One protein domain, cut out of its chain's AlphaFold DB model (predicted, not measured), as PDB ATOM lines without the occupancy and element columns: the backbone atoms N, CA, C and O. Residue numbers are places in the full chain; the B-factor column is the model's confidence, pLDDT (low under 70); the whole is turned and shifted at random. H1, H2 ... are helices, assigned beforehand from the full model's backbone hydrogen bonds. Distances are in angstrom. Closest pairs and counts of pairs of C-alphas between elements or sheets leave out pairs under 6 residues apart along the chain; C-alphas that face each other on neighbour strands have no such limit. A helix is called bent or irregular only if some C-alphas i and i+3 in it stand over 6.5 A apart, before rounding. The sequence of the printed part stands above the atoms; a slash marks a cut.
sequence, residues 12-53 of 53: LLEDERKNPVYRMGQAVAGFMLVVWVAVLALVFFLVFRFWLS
ATOM      1  N   LEU A  12     -28.849 -22.800  -3.732       51.34
ATOM      2  CA  LEU A  12     -28.841 -23.112  -2.303       51.34
ATOM      3  C   LEU A  12     -27.753 -24.114  -1.884       51.34
ATOM      4  O   LEU A  12     -27.264 -24.033  -0.761       51.34
ATOM      5  N   LEU A  13     -27.347 -25.040  -2.762       52.84
ATOM      6  CA  LEU A  13     -26.336 -26.056  -2.426       52.84
ATOM      7  C   LEU A  13     -24.897 -25.554  -2.609       52.84
ATOM      8  O   LEU A  13     -23.964 -26.098  -2.013       52.84
ATOM      9  N   GLU A  14     -24.693 -24.522  -3.429       53.41
ATOM     10  CA  GLU A  14     -23.364 -23.942  -3.648       53.41
ATOM     11  C   GLU A  14     -22.933 -23.020  -2.494       53.41
ATOM     12  O   GLU A  14     -21.736 -22.951  -2.197       53.41
ATOM     13  N   ASP A  15     -23.885 -22.413  -1.775       54.44
ATOM     14  CA  ASP A  15     -23.609 -21.588  -0.589       54.44
ATOM     15  C   ASP A  15     -23.255 -22.416   0.663       54.44
ATOM     16  O   ASP A  15     -22.361 -22.036   1.424       54.44
ATOM     17  N   GLU A  16     -23.846 -23.602   0.862       53.31
ATOM     18  CA  GLU A  16     -23.481 -24.479   1.991       53.31
ATOM     19  C   GLU A  16     -22.050 -25.019   1.879       53.31
ATOM     20  O   GLU A  16     -21.312 -25.080   2.869       53.31
ATOM     21  N   ARG A  17     -21.604 -25.348   0.662       54.75
ATOM     22  CA  ARG A  17     -20.247 -25.863   0.414       54.75
ATOM     23  C   ARG A  17     -19.157 -24.807   0.641       54.75
ATOM     24  O   ARG A  17     -17.976 -25.152   0.744       54.75
ATOM     25  N   LYS A  18     -19.533 -23.528   0.723       51.38
ATOM     26  CA  LYS A  18     -18.642 -22.386   0.977       51.38
ATOM     27  C   LYS A  18     -18.766 -21.842   2.403       51.38
ATOM     28  O   LYS A  18     -18.151 -20.825   2.721       51.38
ATOM     29  N   ASN A  19     -19.493 -22.532   3.281       54.25
ATOM     30  CA  ASN A  19     -19.667 -22.098   4.657       54.25
ATOM     31  C   ASN A  19     -18.476 -22.580   5.523       54.25
ATOM     32  O   ASN A  19     -18.237 -23.787   5.630       54.25
ATOM     33  N   PRO A  20     -17.690 -21.687   6.159       55.88
ATOM     34  CA  PRO A  20     -16.511 -22.065   6.956       55.88
ATOM     35  C   PRO A  20     -16.838 -23.008   8.129       55.88
ATOM     36  O   PRO A  20     -15.984 -23.791   8.543       55.88
ATOM     37  N   VAL A  21     -18.086 -23.001   8.603       55.72
ATOM     38  CA  VAL A  21     -18.610 -23.930   9.619       55.72
ATOM     39  C   VAL A  21     -18.550 -25.388   9.143       55.72
ATOM     40  O   VAL A  21     -18.168 -26.272   9.911       55.72
ATOM     41  N   TYR A  22     -18.822 -25.649   7.860       56.16
ATOM     42  CA  TYR A  22     -18.753 -26.993   7.281       56.16
ATOM     43  C   TYR A  22     -17.312 -27.520   7.229       56.16
ATOM     44  O   TYR A  22     -17.064 -28.695   7.486       56.16
ATOM     45  N   ARG A  23     -16.325 -26.642   6.993       60.56
ATOM     46  CA  ARG A  23     -14.896 -27.007   7.041       60.56
ATOM     47  C   ARG A  23     -14.429 -27.378   8.446       60.56
ATOM     48  O   ARG A  23     -13.654 -28.321   8.591       60.56
ATOM     49  N   MET A  24     -14.900 -26.664   9.467       62.22
ATOM     50  CA  MET A  24     -14.585 -26.983  10.865       62.22
ATOM     51  C   MET A  24     -15.216 -28.320  11.273       62.22
ATOM     52  O   MET A  24     -14.527 -29.175  11.826       62.22
ATOM     53  N   GLY A  25     -16.482 -28.547  10.908       69.88
ATOM     54  CA  GLY A  25     -17.161 -29.829  11.119       69.88
ATOM     55  C   GLY A  25     -16.481 -30.991  10.387       69.88
ATOM     56  O   GLY A  25     -16.281 -32.050  10.972       69.88
ATOM     57  N   GLN A  26     -16.038 -30.781   9.145       74.19
ATOM     58  CA  GLN A  26     -15.330 -31.790   8.356       74.19
ATOM     59  C   GLN A  26     -13.950 -32.130   8.940       74.19
ATOM     60  O   GLN A  26     -13.555 -33.295   8.925       74.19
ATOM     61  N   ALA A  27     -13.224 -31.148   9.482       82.69
ATOM     62  CA  ALA A  27     -11.945 -31.391  10.151       82.69
ATOM     63  C   ALA A  27     -12.122 -32.234  11.425       82.69
ATOM     64  O   ALA A  27     -11.391 -33.203  11.629       82.69
ATOM     65  N   VAL A  28     -13.128 -31.913  12.245       84.38
ATOM     66  CA  VAL A  28     -13.454 -32.676  13.462       84.38
ATOM     67  C   VAL A  28     -13.948 -34.082  13.116       84.38
ATOM     68  O   VAL A  28     -13.496 -35.050  13.723       84.38
ATOM     69  N   ALA A  29     -14.819 -34.218  12.114       88.50
ATOM     70  CA  ALA A  29     -15.300 -35.515  11.642       88.50
ATOM     71  C   ALA A  29     -14.156 -36.382  11.091       88.50
ATOM     72  O   ALA A  29     -14.077 -37.570  11.400       88.50
ATOM     73  N   GLY A  30     -13.231 -35.780  10.337       89.06
ATOM     74  CA  GLY A  30     -12.027 -36.454   9.854       89.06
ATOM     75  C   GLY A  30     -11.134 -36.926  11.000       89.06
ATOM     76  O   GLY A  30     -10.711 -38.080  11.012       89.06
ATOM     77  N   PHE A  31     -10.904 -36.074  12.001       92.81
ATOM     78  CA  PHE A  31     -10.129 -36.444  13.185       92.81
ATOM     79  C   PHE A  31     -10.782 -37.591  13.963       92.81
ATOM     80  O   PHE A  31     -10.109 -38.565  14.297       92.81
ATOM     81  N   MET A  32     -12.098 -37.525  14.193       94.38
ATOM     82  CA  MET A  32     -12.831 -38.594  14.876       94.38
ATOM     83  C   MET A  32     -12.737 -39.925  14.140       94.38
ATOM     84  O   MET A  32     -12.553 -40.956  14.783       94.38
ATOM     85  N   LEU A  33     -12.797 -39.907  12.808       95.00
ATOM     86  CA  LEU A  33     -12.649 -41.107  11.993       95.00
ATOM     87  C   LEU A  33     -11.236 -41.699  12.100       95.00
ATOM     88  O   LEU A  33     -11.096 -42.906  12.275       95.00
ATOM     89  N   VAL A  34     -10.192 -40.864  12.064       96.19
ATOM     90  CA  VAL A  34      -8.798 -41.313  12.233       96.19
ATOM     91  C   VAL A  34      -8.580 -41.939  13.610       96.19
ATOM     92  O   VAL A  34      -8.006 -43.024  13.700       96.19
ATOM     93  N   VAL A  35      -9.066 -41.296  14.676       96.81
ATOM     94  CA  VAL A  35      -8.978 -41.832  16.044       96.81
ATOM     95  C   VAL A  35      -9.703 -43.170  16.140       96.81
ATOM     96  O   VAL A  35      -9.152 -44.123  16.685       96.81
ATOM     97  N   TRP A  36     -10.897 -43.276  15.557       97.38
ATOM     98  CA  TRP A  36     -11.649 -44.528  15.514       97.38
ATOM     99  C   TRP A  36     -10.876 -45.655  14.830       97.38
ATOM    100  O   TRP A  36     -10.762 -46.746  15.385       97.38
ATOM    101  N   VAL A  37     -10.304 -45.393  13.651       97.75
ATOM    102  CA  VAL A  37      -9.499 -46.381  12.920       97.75
ATOM    103  C   VAL A  37      -8.269 -46.789  13.731       97.75
ATOM    104  O   VAL A  37      -7.963 -47.977  13.807       97.75
ATOM    105  N   ALA A  38      -7.593 -45.841  14.384       97.38
ATOM    106  CA  ALA A  38      -6.435 -46.127  15.228       97.38
ATOM    107  C   ALA A  38      -6.800 -47.001  16.439       97.38
ATOM    108  O   ALA A  38      -6.090 -47.962  16.731       97.38
ATOM    109  N   VAL A  39      -7.916 -46.710  17.115       97.12
ATOM    110  CA  VAL A  39      -8.414 -47.513  18.244       97.12
ATOM    111  C   VAL A  39      -8.774 -48.923  17.784       97.12
ATOM    112  O   VAL A  39      -8.341 -49.890  18.407       97.12
ATOM    113  N   LEU A  40      -9.504 -49.065  16.674       97.38
ATOM    114  CA  LEU A  40      -9.849 -50.375  16.119       97.38
ATOM    115  C   LEU A  40      -8.604 -51.174  15.725       97.38
ATOM    116  O   LEU A  40      -8.503 -52.353  16.063       97.38
ATOM    117  N   ALA A  41      -7.638 -50.534  15.066       97.06
ATOM    118  CA  ALA A  41      -6.375 -51.162  14.696       97.06
ATOM    119  C   ALA A  41      -5.576 -51.599  15.931       97.06
ATOM    120  O   ALA A  41      -5.028 -52.699  15.941       97.06
ATOM    121  N   LEU A  42      -5.540 -50.778  16.984       96.56
ATOM    122  CA  LEU A  42      -4.849 -51.105  18.228       96.56
ATOM    123  C   LEU A  42      -5.510 -52.282  18.953       96.56
ATOM    124  O   LEU A  42      -4.813 -53.197  19.382       96.56
ATOM    125  N   VAL A  43      -6.840 -52.284  19.066       95.81
ATOM    126  CA  VAL A  43      -7.593 -53.394  19.669       95.81
ATOM    127  C   VAL A  43      -7.354 -54.677  18.884       95.81
ATOM    128  O   VAL A  43      -6.995 -55.692  19.476       95.81
ATOM    129  N   PHE A  44      -7.476 -54.628  17.556       95.00
ATOM    130  CA  PHE A  44      -7.198 -55.767  16.689       95.00
ATOM    131  C   PHE A  44      -5.763 -56.268  16.878       95.00
ATOM    132  O   PHE A  44      -5.543 -57.448  17.123       95.00
ATOM    133  N   PHE A  45      -4.783 -55.364  16.861       94.44
ATOM    134  CA  PHE A  45      -3.384 -55.704  17.081       94.44
ATOM    135  C   PHE A  45      -3.146 -56.382  18.431       94.44
ATOM    136  O   PHE A  45      -2.439 -57.384  18.486       94.44
ATOM    137  N   LEU A  46      -3.737 -55.868  19.513       94.75
ATOM    138  CA  LEU A  46      -3.609 -56.458  20.842       94.75
ATOM    139  C   LEU A  46      -4.261 -57.839  20.905       94.75
ATOM    140  O   LEU A  46      -3.645 -58.762  21.421       94.75
ATOM    141  N   VAL A  47      -5.455 -58.011  20.337       92.56
ATOM    142  CA  VAL A  47      -6.126 -59.319  20.275       92.56
ATOM    143  C   VAL A  47      -5.260 -60.334  19.529       92.56
ATOM    144  O   VAL A  47      -5.011 -61.415  20.053       92.56
ATOM    145  N   PHE A  48      -4.731 -59.978  18.355       90.06
ATOM    146  CA  PHE A  48      -3.821 -60.849  17.605       90.06
ATOM    147  C   PHE A  48      -2.529 -61.122  18.371       90.06
ATOM    148  O   PHE A  48      -2.065 -62.258  18.392       90.06
ATOM    149  N   ARG A  49      -1.961 -60.109  19.033       87.06
ATOM    150  CA  ARG A  49      -0.761 -60.256  19.861       87.06
ATOM    151  C   ARG A  49      -0.981 -61.243  21.005       87.06
ATOM    152  O   ARG A  49      -0.121 -62.083  21.219       87.06
ATOM    153  N   PHE A  50      -2.086 -61.124  21.738       83.44
ATOM    154  CA  PHE A  50      -2.402 -62.008  22.861       83.44
ATOM    155  C   PHE A  50      -2.809 -63.409  22.412       83.44
ATOM    156  O   PHE A  50      -2.611 -64.353  23.160       83.44
ATOM    157  N   TRP A  51      -3.380 -63.553  21.218       81.12
ATOM    158  CA  TRP A  51      -3.775 -64.854  20.685       81.12
ATOM    159  C   TRP A  51      -2.607 -65.631  20.056       81.12
ATOM    160  O   TRP A  51      -2.603 -66.857  20.086       81.12
ATOM    161  N   LEU A  52      -1.619 -64.932  19.481       68.69
ATOM    162  CA  LEU A  52      -0.404 -65.525  18.898       68.69
ATOM    163  C   LEU A  52       0.739 -65.735  19.910       68.69
ATOM    164  O   LEU A  52       1.742 -66.346  19.544       68.69
ATOM    165  N   SER A  53       0.626 -65.188  21.126       61.72
ATOM    166  CA  SER A  53       1.601 -65.350  22.216       61.72
ATOM    167  C   SER A  53       1.194 -66.458  23.174       61.72
ATOM    168  O   SER A  53       2.130 -66.972  23.824       61.72
TER     169      SER A  53
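What this domain is: This is residues 12 to 53 of the 53 residues of the protein "Membrane protein" of Neisseria meningitidis (UniProt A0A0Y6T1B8). One long helix, H2, makes nearly the whole length of a thin rod, and the very short helix H1 makes a small foot at one end of it. The two are joined by a tight link, and nothing folds back along H2. The printed part has 42 residues with two named helices, H1 then H2 along the chain, and no named strand; the class is all helix. It is extended, with a radius of gyration of the C-alphas of 17.7 A and spans of 57 by 14 by 6 A.

How they stand to each other: H1, residues 12 to 16, comes first, and a tight link of 3 residues joins it to H2, residues 20 to 52. The two helices are close but not clearly touching, with 1 pair of C-alphas within 8 A: the closest C-alphas, those of Glu 16 and Tyr 22, are 7.5 A apart. Their centres are 30.1 A apart. In H1 the O i to N i+4 count within hydrogen-bond range is 0 of 1, and the O i to N i+3 count is 0 of 2. In H2 every O i to N i+4 pair is within range.

Where its parts are: H1 begins at C-alpha 12, at (-28.841, -23.112, -2.303), and measures 7.0 A from first to last C-alpha. H2 begins at C-alpha 20, at (-16.511, -22.065, 6.956), and runs 47.9 A to C-alpha 52, at (-0.404, -65.525, 18.898). Neither helix is bent or irregular.

The domain as a whole: The two C-alphas farthest apart are those of Leu 12 and Ser 53, 57.5 A. Residues 12 to 53 stand free, with no C-alpha 8 or more residues away along the chain within 10 A. The printed part has no cut, and Ser 53 is the chain's last residue. The mean pLDDT of the printed part is 78.7; residues 12 to 25 and 52 to 53 are under 70. The mean is 53 in H1 and 85 in H2.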